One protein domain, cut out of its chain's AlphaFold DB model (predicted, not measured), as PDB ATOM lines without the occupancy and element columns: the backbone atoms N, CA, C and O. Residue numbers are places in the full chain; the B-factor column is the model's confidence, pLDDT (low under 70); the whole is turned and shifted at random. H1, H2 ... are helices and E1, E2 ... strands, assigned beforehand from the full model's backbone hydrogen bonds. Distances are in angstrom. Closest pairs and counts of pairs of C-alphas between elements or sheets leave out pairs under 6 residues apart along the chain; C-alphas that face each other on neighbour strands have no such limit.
ATOM      1  N   LYS A   4     -87.800 -83.897 -85.523       86.38
ATOM      2  CA  LYS A   4     -87.548 -82.824 -86.488       86.38
ATOM      3  C   LYS A   4     -88.280 -83.118 -87.792       86.38
ATOM      4  O   LYS A   4     -88.509 -84.276 -88.131       86.38
ATOM      5  N   ALA A   5     -88.660 -82.062 -88.506       89.94
ATOM      6  CA  ALA A   5     -89.252 -82.171 -89.832       89.94
ATOM      7  C   ALA A   5     -88.201 -81.831 -90.892       89.94
ATOM      8  O   ALA A   5     -87.498 -80.828 -90.775       89.94
ATOM      9  N   GLY A   6     -88.112 -82.654 -91.926       91.75
ATOM     10  CA  GLY A   6     -87.356 -82.395 -93.142       91.75
ATOM     11  C   GLY A   6     -88.290 -82.385 -94.343       91.75
ATOM     12  O   GLY A   6     -89.373 -82.967 -94.300       91.75
ATOM     13  N   ILE A   7     -87.871 -81.718 -95.405       93.81
ATOM     14  CA  ILE A   7     -88.506 -81.766 -96.714       93.81
ATOM     15  C   ILE A   7     -87.636 -82.641 -97.599       93.81
ATOM     16  O   ILE A   7     -86.438 -82.396 -97.719       93.81
ATOM     17  N   VAL A   8     -88.236 -83.641 -98.226       92.69
ATOM     18  CA  VAL A   8     -87.587 -84.500 -99.218       92.69
ATOM     19  C   VAL A   8     -88.232 -84.291-100.578       92.69
ATOM     20  O   VAL A   8     -89.372 -83.827-100.671       92.69
ATOM     21  N   ILE A   9     -87.505 -84.661-101.627       88.00
ATOM     22  CA  ILE A   9     -88.060 -84.815-102.968       88.00
ATOM     23  C   ILE A   9     -88.177 -86.307-103.294       88.00
ATOM     24  O   ILE A   9     -87.206 -87.055-103.160       88.00
ATOM     25  N   ASN A  10     -89.369 -86.740-103.696       85.00
ATOM     26  CA  ASN A  10     -89.654 -88.111-104.104       85.00
ATOM     27  C   ASN A  10     -90.523 -88.091-105.365       85.00
ATOM     28  O   ASN A  10     -91.559 -87.435-105.379       85.00
ATOM     29  N   GLU A  11     -90.081 -88.742-106.443       81.81
ATOM     30  CA  GLU A  11     -90.808 -88.786-107.727       81.81
ATOM     31  C   GLU A  11     -91.320 -87.404-108.209       81.81
ATOM     32  O   GLU A  11     -92.455 -87.258-108.660       81.81
ATOM     33  N   ASN A  12     -90.479 -86.365-108.103       77.19
ATOM     34  CA  ASN A  12     -90.798 -84.961-108.425       77.19
ATOM     35  C   ASN A  12     -91.856 -84.285-107.532       77.19
ATOM     36  O   ASN A  12     -92.357 -83.215-107.879       77.19
ATOM     37  N   LYS A  13     -92.182 -84.863-106.375       84.75
ATOM     38  CA  LYS A  13     -93.063 -84.266-105.367       84.75
ATOM     39  C   LYS A  13     -92.293 -83.951-104.095       84.75
ATOM     40  O   LYS A  13     -91.405 -84.699-103.689       84.75
ATOM     41  N   PHE A  14     -92.645 -82.834-103.468       91.88
ATOM     42  CA  PHE A  14     -92.113 -82.477-102.158       91.88
ATOM     43  C   PHE A  14     -92.963 -83.100-101.059       91.88
ATOM     44  O   PHE A  14     -94.188 -82.959-101.060       91.88
ATOM     45  N   GLU A  15     -92.305 -83.730-100.092       92.56
ATOM     46  CA  GLU A  15     -92.953 -84.381 -98.955       92.56
ATOM     47  C   GLU A  15     -92.275 -83.983 -97.645       92.56
ATOM     48  O   GLU A  15     -91.063 -83.762 -97.595       92.56
ATOM     49  N   ALA A  16     -93.060 -83.888 -96.571       93.25
ATOM     50  CA  ALA A  16     -92.529 -83.686 -95.230       93.25
ATOM     51  C   ALA A  16     -92.297 -85.042 -94.564       93.25
ATOM     52  O   ALA A  16     -93.216 -85.848 -94.429       93.25
ATOM     53  N   VAL A  17     -91.078 -85.255 -94.086       92.94
ATOM     54  CA  VAL A  17     -90.679 -86.445 -93.334       92.94
ATOM     55  C   VAL A  17     -90.281 -86.045 -91.924       92.94
ATOM     56  O   VAL A  17     -89.647 -85.012 -91.711       92.94
ATOM     57  N   TYR A  18     -90.653 -86.868 -90.951       91.38
ATOM     58  CA  TYR A  18     -90.291 -86.658 -89.554       91.38
ATOM     59  C   TYR A  18     -89.220 -87.662 -89.157       91.38
ATOM     60  O   TYR A  18     -89.385 -88.860 -89.379       91.38
ATOM     61  N   TYR A  19     -88.135 -87.175 -88.565       88.81
ATOM     62  CA  TYR A  19     -87.004 -87.997 -88.148       88.81
ATOM     63  C   TYR A  19     -86.580 -87.656 -86.718       88.81
ATOM     64  O   TYR A  19     -86.895 -86.589 -86.184       88.81
ATOM     65  N   GLU A  20     -85.891 -88.600 -86.079       85.94
ATOM     66  CA  GLU A  20     -85.393 -88.455 -84.714       85.94
ATOM     67  C   GLU A  20     -83.892 -88.156 -84.714       85.94
ATOM     68  O   GLU A  20     -83.118 -88.739 -85.475       85.94
ATOM     69  N   GLY A  21     -83.473 -87.248 -83.833       78.50
ATOM     70  CA  GLY A  21     -82.068 -86.866 -83.694       78.50
ATOM     71  C   GLY A  21     -81.599 -85.844 -84.733       78.50
ATOM     72  O   GLY A  21     -82.390 -85.100 -85.310       78.50
ATOM     73  N   ASN A  22     -80.282 -85.768 -84.931       77.62
ATOM     74  CA  ASN A  22     -79.637 -84.734 -85.753       77.62
ATOM     75  C   ASN A  22     -79.307 -85.184 -87.182       77.62
ATOM     76  O   ASN A  22     -78.700 -84.421 -87.926       77.62
ATOM     77  N   ASN A  23     -79.719 -86.392 -87.567       82.38
ATOM     78  CA  ASN A  23     -79.410 -86.961 -88.874       82.38
ATOM     79  C   ASN A  23     -80.663 -86.920 -89.759       82.38
ATOM     80  O   ASN A  23     -81.532 -87.783 -89.603       82.38
ATOM     81  N   PRO A  24     -80.798 -85.928 -90.659       84.88
ATOM     82  CA  PRO A  24     -81.870 -85.934 -91.643       84.88
ATOM     83  C   PRO A  24     -81.697 -87.102 -92.631       84.88
ATOM     84  O   PRO A  24     -80.576 -87.580 -92.833       84.88
ATOM     85  N   PRO A  25     -82.780 -87.554 -93.288       86.12
ATOM     86  CA  PRO A  25     -82.688 -88.480 -94.414       86.12
ATOM     87  C   PRO A  25     -81.738 -87.962 -95.501       86.12
ATOM     88  O   PRO A  25     -81.667 -86.759 -95.743       86.12
ATOM     89  N   LEU A  26     -81.036 -88.865 -96.192       85.25
ATOM     90  CA  LEU A  26     -80.039 -88.498 -97.211       85.25
ATOM     91  C   LEU A  26     -80.620 -87.680 -98.375       85.25
ATOM     92  O   LEU A  26     -79.915 -86.882 -98.978       85.25
ATOM     93  N   ASN A  27     -81.899 -87.875 -98.689       86.88
ATOM     94  CA  ASN A  27     -82.625 -87.154 -99.735       86.88
ATOM     95  C   ASN A  27     -83.335 -85.884 -99.226       86.88
ATOM     96  O   ASN A  27     -84.205 -85.347 -99.914       86.88
ATOM     97  N   CYS A  28     -83.019 -85.429 -98.011       88.94
ATOM     98  CA  CYS A  28     -83.564 -84.198 -97.453       88.94
ATOM     99  C   CYS A  28     -82.959 -82.985 -98.167       88.94
ATOM    100  O   CYS A  28     -81.741 -82.845 -98.249       88.94
ATOM    101  N   ILE A  29     -83.822 -82.108 -98.668       90.81
ATOM    102  CA  ILE A  29     -83.444 -80.894 -99.396       90.81
ATOM    103  C   ILE A  29     -83.556 -79.636 -98.535       90.81
ATOM    104  O   ILE A  29     -82.870 -78.659 -98.799       90.81
ATOM    105  N   LEU A  30     -84.416 -79.652 -97.510       92.06
ATOM    106  CA  LEU A  30     -84.565 -78.567 -96.543       92.06
ATOM    107  C   LEU A  30     -84.892 -79.143 -95.170       92.06
ATOM    108  O   LEU A  30     -85.787 -79.973 -95.034       92.06
ATOM    109  N   VAL A  31     -84.236 -78.647 -94.128       90.06
ATOM    110  CA  VAL A  31     -84.531 -79.019 -92.737       90.06
ATOM    111  C   VAL A  31     -85.332 -77.919 -92.045       90.06
ATOM    112  O   VAL A  31     -85.071 -76.742 -92.253       90.06
ATOM    113  N   ALA A  32     -86.313 -78.270 -91.213       89.00
ATOM    114  CA  ALA A  32     -87.012 -77.275 -90.409       89.00
ATOM    115  C   ALA A  32     -86.037 -76.584 -89.441       89.00
ATOM    116  O   ALA A  32     -85.423 -77.282 -88.632       89.00
ATOM    117  N   PRO A  33     -85.940 -75.240 -89.457       88.00
ATOM    118  CA  PRO A  33     -85.058 -74.518 -88.553       88.00
ATOM    119  C   PRO A  33     -85.369 -74.811 -87.089       88.00
ATOM    120  O   PRO A  33     -86.544 -74.887 -86.701       88.00
ATOM    121  N   ASP A  34     -84.327 -74.973 -86.283       82.88
ATOM    122  CA  ASP A  34     -84.396 -75.364 -84.870       82.88
ATOM    123  C   ASP A  34     -83.822 -74.308 -83.910       82.88
ATOM    124  O   ASP A  34     -83.530 -74.592 -82.751       82.88
ATOM    125  N   GLY A  35     -83.677 -73.066 -84.370       78.50
ATOM    126  CA  GLY A  35     -83.079 -71.975 -83.605       78.50
ATOM    127  C   GLY A  35     -81.558 -71.882 -83.740       78.50
ATOM    128  O   GLY A  35     -80.965 -70.977 -83.146       78.50
ATOM    129  N   SER A  36     -80.933 -72.781 -84.506       74.88
ATOM    130  CA  SER A  36     -79.507 -72.754 -84.848       74.88
ATOM    131  C   SER A  36     -79.224 -73.036 -86.328       74.88
ATOM    132  O   SER A  36     -78.088 -73.310 -86.711       74.88
ATOM    133  N   THR A  37     -80.245 -72.962 -87.183       78.50
ATOM    134  CA  THR A  37     -80.122 -73.274 -88.608       78.50
ATOM    135  C   THR A  37     -79.785 -72.013 -89.407       78.50
ATOM    136  O   THR A  37     -80.670 -71.246 -89.795       78.50
ATOM    137  N   TRP A  38     -78.486 -71.801 -89.648       67.62
ATOM    138  CA  TRP A  38     -77.946 -70.618 -90.342       67.62
ATOM    139  C   TRP A  38     -77.797 -70.798 -91.859       67.62
ATOM    140  O   TRP A  38     -77.816 -69.814 -92.596       67.62
ATOM    141  N   SER A  39     -77.673 -72.044 -92.324       76.88
ATOM    142  CA  SER A  39     -77.569 -72.416 -93.738       76.88
ATOM    143  C   SER A  39     -78.552 -73.542 -94.033       76.88
ATOM    144  O   SER A  39     -78.440 -74.623 -93.455       76.88
ATOM    145  N   ASN A  40     -79.524 -73.279 -94.899       88.56
ATOM    146  CA  ASN A  40     -80.510 -74.265 -95.327       88.56
ATOM    147  C   ASN A  40     -81.149 -73.755 -96.613       88.56
ATOM    148  O   ASN A  40     -82.212 -73.124 -96.603       88.56
ATOM    149  N   ASP A  41     -80.404 -73.963 -97.689       91.12
ATOM    150  CA  ASP A  41     -80.673 -73.419 -99.005       91.12
ATOM    151  C   ASP A  41     -80.791 -74.570-100.010       91.12
ATOM    152  O   ASP A  41     -80.059 -75.558 -99.937       91.12
ATOM    153  N   TYR A  42     -81.716 -74.439-100.951       92.19
ATOM    154  CA  TYR A  42     -81.996 -75.432-101.979       92.19
ATOM    155  C   TYR A  42     -82.294 -74.749-103.311       92.19
ATOM    156  O   TYR A  42     -83.010 -73.752-103.357       92.19
ATOM    157  N   LEU A  43     -81.781 -75.303-104.408       91.88
ATOM    158  CA  LEU A  43     -82.086 -74.833-105.754       91.88
ATOM    159  C   LEU A  43     -83.187 -75.702-106.369       91.88
ATOM    160  O   LEU A  43     -82.993 -76.897-106.590       91.88
ATOM    161  N   LEU A  44     -84.320 -75.091-106.706       90.12
ATOM    162  CA  LEU A  44     -85.360 -75.732-107.503       90.12
ATOM    163  C   LEU A  44     -84.874 -75.866-108.949       90.12
ATOM    164  O   LEU A  44     -84.988 -74.936-109.743       90.12
ATOM    165  N   ILE A  45     -84.326 -77.037-109.281       80.31
ATOM    166  CA  ILE A  45     -83.600 -77.297-110.537       80.31
ATOM    167  C   ILE A  45     -84.432 -76.950-111.782       80.31
ATOM    168  O   ILE A  45     -83.907 -76.351-112.715       80.31
ATOM    169  N   ASN A  46     -85.732 -77.256-111.786       80.12
ATOM    170  CA  ASN A  46     -86.597 -77.029-112.953       80.12
ATOM    171  C   ASN A  46     -86.889 -75.548-113.231       80.12
ATOM    172  O   ASN A  46     -87.286 -75.203-114.340       80.12
ATOM    173  N   THR A  47     -86.727 -74.681-112.234       84.44
ATOM    174  CA  THR A  47     -87.135 -73.270-112.312       84.44
ATOM    175  C   THR A  47     -86.016 -72.292-111.976       84.44
ATOM    176  O   THR A  47     -86.212 -71.085-112.070       84.44
ATOM    177  N   ASN A  48     -84.832 -72.791-111.606       88.69
ATOM    178  CA  ASN A  48     -83.691 -71.999-111.145       88.69
ATOM    179  C   ASN A  48     -84.037 -71.043-109.982       88.69
ATOM    180  O   ASN A  48     -83.463 -69.961-109.847       88.69
ATOM    181  N   ILE A  49     -85.005 -71.426-109.148       94.75
ATOM    182  CA  ILE A  49     -85.406 -70.652-107.970       94.75
ATOM    183  C   ILE A  49     -84.548 -71.088-106.788       94.75
ATOM    184  O   ILE A  49     -84.535 -72.264-106.419       94.75
ATOM    185  N   SER A  50     -83.866 -70.133-106.166       95.12
ATOM    186  CA  SER A  50     -83.176 -70.350-104.899       95.12
ATOM    187  C   SER A  50     -84.178 -70.279-103.755       95.12
ATOM    188  O   SER A  50     -84.927 -69.310-103.635       95.12
ATOM    189  N   VAL A  51     -84.208 -71.306-102.917       95.12
ATOM    190  CA  VAL A  51     -85.075 -71.425-101.748       95.12
ATOM    191  C   VAL A  51     -84.208 -71.417-100.504       95.12
ATOM    192  O   VAL A  51     -83.216 -72.129-100.451       95.12
ATOM    193  N   SER A  52     -84.612 -70.681 -99.476       93.75
ATOM    194  CA  SER A  52     -83.990 -70.740 -98.155       93.75
ATOM    195  C   SER A  52     -85.052 -70.874 -97.072       93.75
ATOM    196  O   SER A  52     -86.063 -70.169 -97.103       93.75
ATOM    197  N   TRP A  53     -84.835 -71.774 -96.112       92.94
ATOM    198  CA  TRP A  53     -85.692 -71.915 -94.933       92.94
ATOM    199  C   TRP A  53     -84.833 -71.900 -93.676       92.94
ATOM    200  O   TRP A  53     -84.292 -72.922 -93.280       92.94
ATOM    201  N   LYS A  54     -84.660 -70.737 -93.054       90.62
ATOM    202  CA  LYS A  54     -83.651 -70.545 -91.998       90.62
ATOM    203  C   LYS A  54     -84.175 -69.756 -90.812       90.62
ATOM    204  O   LYS A  54     -85.220 -69.106 -90.896       90.62
ATOM    205  N   ASP A  55     -83.445 -69.820 -89.705       85.19
ATOM    206  CA  ASP A  55     -83.698 -68.955 -88.563       85.19
ATOM    207  C   ASP A  55     -83.228 -67.535 -88.887       85.19
ATOM    208  O   ASP A  55     -82.084 -67.315 -89.287       85.19
ATOM    209  N   TYR A  56     -84.109 -66.551 -88.712       79.19
ATOM    210  CA  TYR A  56     -83.731 -65.148 -88.806       79.19
ATOM    211  C   TYR A  56     -83.356 -64.619 -87.425       79.19
ATOM    212  O   TYR A  56     -84.154 -64.662 -86.478       79.19
ATOM    213  N   TYR A  57     -82.130 -64.109 -87.313       63.81
ATOM    214  CA  TYR A  57     -81.593 -63.587 -86.064       63.81
ATOM    215  C   TYR A  57     -82.222 -62.224 -85.739       63.81
ATOM    216  O   TYR A  57     -81.723 -61.168 -86.112       63.81
ATOM    217  N   SER A  58     -83.355 -62.260 -85.039       65.94
ATOM    218  CA  SER A  58     -83.991 -61.102 -84.409       65.94
ATOM    219  C   SER A  58     -84.282 -61.412 -82.934       65.94
ATOM    220  O   SER A  58     -84.293 -62.591 -82.559       65.94
ATOM    221  N   PRO A  59     -84.604 -60.409 -82.093       58.09
ATOM    222  CA  PRO A  59     -84.968 -60.625 -80.688       58.09
ATOM    223  C   PRO A  59     -86.107 -61.634 -80.480       58.09
ATOM    224  O   PRO A  59     -86.245 -62.195 -79.399       58.09
ATOM    225  N   ARG A  60     -86.926 -61.876 -81.512       63.81
ATOM    226  CA  ARG A  60     -88.075 -62.787 -81.472       63.81
ATOM    227  C   ARG A  60     -87.816 -64.159 -82.102       63.81
ATOM    228  O   ARG A  60     -88.749 -64.947 -82.098       63.81
ATOM    229  N   ARG A  61     -86.608 -64.419 -82.644       70.25
ATOM    230  CA  ARG A  61     -86.180 -65.642 -83.371       70.25
ATOM    231  C   ARG A  61     -87.317 -66.323 -84.143       70.25
ATOM    232  O   ARG A  61     -88.042 -67.152 -83.601       70.25
ATOM    233  N   TYR A  62     -87.464 -66.002 -85.424       81.25
ATOM    234  CA  TYR A  62     -88.508 -66.597 -86.258       81.25
ATOM    235  C   TYR A  62     -87.931 -67.257 -87.505       81.25
ATOM    236  O   TYR A  62     -86.902 -66.846 -88.036       81.25
ATOM    237  N   LYS A  63     -88.634 -68.286 -87.977       88.12
ATOM    238  CA  LYS A  63     -88.270 -69.057 -89.168       88.12
ATOM    239  C   LYS A  63     -88.749 -68.320 -90.411       88.12
ATOM    240  O   LYS A  63     -89.923 -67.937 -90.470       88.12
ATOM    241  N   VAL A  64     -87.870 -68.136 -91.385       91.31
ATOM    242  CA  VAL A  64     -88.159 -67.421 -92.632       91.31
ATOM    243  C   VAL A  64     -88.024 -68.375 -93.796       91.31
ATOM    244  O   VAL A  64     -87.000 -69.043 -93.925       91.31
ATOM    245  N   LEU A  65     -89.062 -68.428 -94.626       94.50
ATOM    246  CA  LEU A  65     -89.013 -69.056 -95.939       94.50
ATOM    247  C   LEU A  65     -88.890 -67.951 -96.984       94.50
ATOM    248  O   LEU A  65     -89.749 -67.067 -97.038       94.50
ATOM    249  N   LYS A  66     -87.851 -68.020 -97.810       95.00
ATOM    250  CA  LYS A  66     -87.588 -67.055 -98.877       95.00
ATOM    251  C   LYS A  66     -87.278 -67.773-100.180       95.00
ATOM    252  O   LYS A  66     -86.467 -68.696-100.184       95.00
ATOM    253  N   LEU A  67     -87.922 -67.344-101.261       95.94
ATOM    254  CA  LEU A  67     -87.681 -67.809-102.621       95.94
ATOM    255  C   LEU A  67     -87.219 -66.631-103.475       95.94
ATOM    256  O   LEU A  67     -87.886 -65.594-103.513       95.94
ATOM    257  N   SER A  68     -86.114 -66.820-104.183       95.44
ATOM    258  CA  SER A  68     -85.517 -65.814-105.052       95.44
ATOM    259  C   SER A  68     -85.293 -66.359-106.457       95.44
ATOM    260  O   SER A  68     -84.847 -67.492-106.630       95.44
ATOM    261  N   TYR A  69     -85.546 -65.527-107.460       95.50
ATOM    262  CA  TYR A  69     -85.330 -65.830-108.872       95.50
ATOM    263  C   TYR A  69     -84.653 -64.635-109.539       95.50
ATOM    264  O   TYR A  69     -85.126 -63.512-109.402       95.50
ATOM    265  N   ASN A  70     -83.519 -64.856-110.213       88.88
ATOM    266  CA  ASN A  70     -82.723 -63.799-110.860       88.88
ATOM    267  C   ASN A  70     -82.470 -62.567-109.964       88.88
ATOM    268  O   ASN A  70     -82.533 -61.424-110.411       88.88
ATOM    269  N   GLY A  71     -82.206 -62.802-108.676       86.94
ATOM    270  CA  GLY A  71     -81.963 -61.749-107.686       86.94
ATOM    271  C   GLY A  71     -83.219 -61.081-107.114       86.94
ATOM    272  O   GLY A  71     -83.114 -60.442-106.073       86.94
ATOM    273  N   ALA A  72     -84.399 -61.277-107.710       93.25
ATOM    274  CA  ALA A  72     -85.668 -60.783-107.181       93.25
ATOM    275  C   ALA A  72     -86.254 -61.742-106.135       93.25
ATOM    276  O   ALA A  72     -86.163 -62.965-106.276       93.25
ATOM    277  N   VAL A  73     -86.883 -61.198-105.094       95.31
ATOM    278  CA  VAL A  73     -87.535 -61.980-104.033       95.31
ATOM    279  C   VAL A  73     -88.984 -62.257-104.422       95.31
ATOM    280  O   VAL A  73     -89.862 -61.426-104.223       95.31
ATOM    281  N   LEU A  74     -89.258 -63.451-104.945       95.44
ATOM    282  CA  LEU A  74     -90.608 -63.820-105.388       95.44
ATOM    283  C   LEU A  74     -91.559 -64.095-104.219       95.44
ATOM    284  O   LEU A  74     -92.774 -63.921-104.320       95.44
ATOM    285  N   PHE A  75     -91.017 -64.582-103.105       95.44
ATOM    286  CA  PHE A  75     -91.787 -64.875-101.909       95.44
ATOM    287  C   PHE A  75     -90.905 -64.762-100.678       95.44
ATOM    288  O   PHE A  75     -89.827 -65.348-100.626       95.44
ATOM    289  N   GLU A  76     -91.405 -64.084 -99.655       94.25
ATOM    290  CA  GLU A  76     -90.807 -64.088 -98.329       94.25
ATOM    291  C   GLU A  76     -91.922 -64.149 -97.294       94.25
ATOM    292  O   GLU A  76     -92.899 -63.398 -97.357       94.25
ATOM    293  N   LYS A  77     -91.807 -65.077 -96.345       93.00
ATOM    294  CA  LYS A  77     -92.749 -65.153 -95.237       93.00
ATOM    295  C   LYS A  77     -92.051 -65.527 -93.944       93.00
ATOM    296  O   LYS A  77     -91.294 -66.495 -93.866       93.00
ATOM    297  N   ASN A  78     -92.386 -64.755 -92.919       90.88
ATOM    298  CA  ASN A  78     -91.840 -64.863 -91.577       90.88
ATOM    299  C   ASN A  78     -92.711 -65.769 -90.702       90.88
ATOM    300  O   ASN A  78     -93.900 -65.964 -90.961       90.88
ATOM    301  N   SER A  79     -92.125 -66.271 -89.615       87.62
ATOM    302  CA  SER A  79     -92.805 -67.104 -88.610       87.62
ATOM    303  C   SER A  79     -93.407 -68.397 -89.178       87.62
ATOM    304  O   SER A  79     -94.509 -68.804 -88.810       87.62
ATOM    305  N   ILE A  80     -92.677 -69.071 -90.072       89.44
ATOM    306  CA  ILE A  80     -93.105 -70.350 -90.655       89.44
ATOM    307  C   ILE A  80     -92.948 -71.482 -89.642       89.44
ATOM    308  O   ILE A  80     -91.861 -72.021 -89.464       89.44
ATOM    309  N   THR A  81     -94.037 -71.873 -88.985       83.50
ATOM    310  CA  THR A  81     -94.028 -72.951 -87.979       83.50
ATOM    311  C   THR A  81     -94.432 -74.315 -88.532       83.50
ATOM    312  O   THR A  81     -94.083 -75.333 -87.941       83.50
ATOM    313  N   LYS A  82     -95.154 -74.352 -89.660       88.00
ATOM    314  CA  LYS A  82     -95.712 -75.580 -90.242       88.00
ATOM    315  C   LYS A  82     -94.984 -75.958 -91.541       88.00
ATOM    316  O   LYS A  82     -95.033 -75.158 -92.477       88.00
ATOM    317  N   PRO A  83     -94.412 -77.175 -91.648       90.56
ATOM    318  CA  PRO A  83     -93.794 -77.665 -92.884       90.56
ATOM    319  C   PRO A  83     -94.744 -77.674 -94.087       90.56
ATOM    320  O   PRO A  83     -94.300 -77.448 -95.205       90.56
ATOM    321  N   GLN A  84     -96.053 -77.855 -93.867       92.06
ATOM    322  CA  GLN A  84     -97.049 -77.859 -94.947       92.06
ATOM    323  C   GLN A  84     -96.985 -76.598 -95.816       92.06
ATOM    324  O   GLN A  84     -97.038 -76.685 -97.033       92.06
ATOM    325  N   LEU A  85     -96.791 -75.429 -95.204       92.81
ATOM    326  CA  LEU A  85     -96.685 -74.180 -95.953       92.81
ATOM    327  C   LEU A  85     -95.417 -74.134 -96.818       92.81
ATOM    328  O   LEU A  85     -95.431 -73.538 -97.889       92.81
ATOM    329  N   VAL A  86     -94.333 -74.773 -96.372       94.00
ATOM    330  CA  VAL A  86     -93.118 -74.931 -97.179       94.00
ATOM    331  C   VAL A  86     -93.422 -75.812 -98.388       94.00
ATOM    332  O   VAL A  86     -93.107 -75.420 -99.505       94.00
ATOM    333  N   LEU A  87     -94.105 -76.945 -98.187       94.31
ATOM    334  CA  LEU A  87     -94.516 -77.842 -99.273       94.31
ATOM    335  C   LEU A  87     -95.418 -77.148-100.295       94.31
ATOM    336  O   LEU A  87     -95.175 -77.251-101.494       94.31
ATOM    337  N   ASP A  88     -96.438 -76.423 -99.833       93.31
ATOM    338  CA  ASP A  88     -97.384 -75.722-100.703       93.31
ATOM    339  C   ASP A  88     -96.662 -74.688-101.577       93.31
ATOM    340  O   ASP A  88     -96.915 -74.586-102.776       93.31
ATOM    341  N   VAL A  89     -95.719 -73.946-100.987       93.75
ATOM    342  CA  VAL A  89     -94.901 -72.962-101.702       93.75
ATOM    343  C   VAL A  89     -93.982 -73.656-102.708       93.75
ATOM    344  O   VAL A  89     -93.981 -73.279-103.877       93.75
ATOM    345  N   LEU A  90     -93.250 -74.695-102.304       93.31
ATOM    346  CA  LEU A  90     -92.356 -75.425-103.206       93.31
ATOM    347  C   LEU A  90     -93.106 -76.015-104.406       93.31
ATOM    348  O   LEU A  90     -92.681 -75.805-105.536       93.31
ATOM    349  N   ASN A  91     -94.242 -76.681-104.175       90.56
ATOM    350  CA  ASN A  91     -95.072 -77.261-105.237       90.56
ATOM    351  C   ASN A  91     -95.669 -76.187-106.163       90.56
ATOM    352  O   ASN A  91     -95.759 -76.378-107.379       90.56
ATOM    353  N   LYS A  92     -96.072 -75.038-105.606       92.12
ATOM    354  CA  LYS A  92     -96.574 -73.914-106.400       92.12
ATOM    355  C   LYS A  92     -95.492 -73.377-107.336       92.12
ATOM    356  O   LYS A  92     -95.756 -73.191-108.514       92.12
ATOM    357  N   TYR A  93     -94.292 -73.114-106.823       93.25
ATOM    358  CA  TYR A  93     -93.224 -72.492-107.607       93.25
ATOM    359  C   TYR A  93     -92.484 -73.474-108.519       93.25
ATOM    360  O   TYR A  93     -91.977 -73.054-109.553       93.25
ATOM    361  N   SER A  94     -92.447 -74.768-108.194       90.88
ATOM    362  CA  SER A  94     -91.851 -75.794-109.062       90.88
ATOM    363  C   SER A  94     -92.663 -76.077-110.325       90.88
ATOM    364  O   SER A  94     -92.115 -76.609-111.287       90.88
ATOM    365  N   SER A  95     -93.955 -75.734-110.323       90.06
ATOM    366  CA  SER A  95     -94.875 -75.941-111.447       90.06
ATOM    367  C   SER A  95     -95.076 -74.701-112.324       90.06
ATOM    368  O   SER A  95     -95.778 -74.780-113.332       90.06
ATOM    369  N   MET A  96     -94.469 -73.562-111.973       92.94
ATOM    370  CA  MET A  96     -94.570 -72.340-112.771       92.94
ATOM    371  C   MET A  96     -93.740 -72.427-114.051       92.94
ATOM    372  O   MET A  96     -92.624 -72.948-114.053       92.94
ATOM    373  N   SER A  97     -94.261 -71.847-115.133       93.75
ATOM    374  CA  SER A  97     -93.482 -71.637-116.350       93.75
ATOM    375  C   SER A  97     -92.442 -70.535-116.154       93.75
ATOM    376  O   SER A  97     -92.605 -69.629-115.335       93.75
TER     377      SER A  97
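AT A GLANCE: This is residues 4 to 97 of the 155 residues of an uncharacterized protein of Flavobacteria bacterium BAL38 (UniProt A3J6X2). Two antiparallel sheets, one of four strands and one of three, meet along E4 and E3 to form a trough-like wall, and the single helix H1 lies in its hollow, over one face of each sheet and running along the strands. The printed part has 94 residues, with seven named strands and then one named helix, in the order E1 E2 E3 E4 E5 E6 E7 H1. The larger sheet has the order E4 - E5 - E6 - E7 and the smaller E2 - E1 - E3; the class is mixed, helices and strands. The whole is compact, with a radius of gyration of the C-alphas of 12.7 A and spans of 36 by 30 by 19 A.

HOW THE PARTS SIT: The larger sheet holds E4, residues 41 to 44, E5, residues 49 to 56, E6, residues 62 to 69, and E7, residues 72 to 78. It is a meander, each strand the antiparallel neighbour of the one before, and it is twisted; E5 bends by 50 degrees at residue 53. N 42 and O 51 are 2.8 A apart across the hairpin of E4 and E5, N 52 and O 66 are 2.8 A apart across that of E5 and E6, and N 67 and O 75 are 2.8 A apart across that of E6 and E7. In the smaller sheet the inner strand is E1, residues 4 to 10, with E2, residues 13 to 20, and E3, residues 28 to 31, as edge strands. E1 and E2 form a hairpin, with N 6 and O 17 2.8 A apart; N 7 and O 30, across E1 and E3, are 2.7 A apart. The closest C-alphas of E3 and E4 are those of Ile 29 and Tyr 42, 6.2 A apart, while E2 and E7 are apart. H1, residues 83 to 94, is on the larger sheet at a height over the sheet of 9.3 A, over E5 and E6, at 10 degrees to E5 on the local plane. It is also on the smaller sheet, at a height of 8.4 A; its closest C-alphas to E2 are those of Leu 87 and Phe 14, 6.0 A. In H1 every O i to N i+4 pair is within hydrogen-bond range.

IN THESE COORDINATES: E1 begins at C-alpha 4, (-87.548, -82.824, -86.488), and is 18.5 A long. E2 measures 22.4 A, E3 7.1 A, E4 10.0 A, E5 20.0 A, E6 22.8 A and E7 17.3 A from first to last C-alpha. E5 begins at C-alpha 49, (-85.406, -70.652, -107.970). H1, 16.4 A long, ends at C-alpha 94, (-91.851, -75.794, -109.062).

THE WHOLE: The two C-alphas farthest apart are those of Glu 11 and Pro 59, 39.5 A. The printed part has no cut, and no link is long. The mean pLDDT of the printed part is 87.6; residue 38 and residues 57 to 60 are under 70.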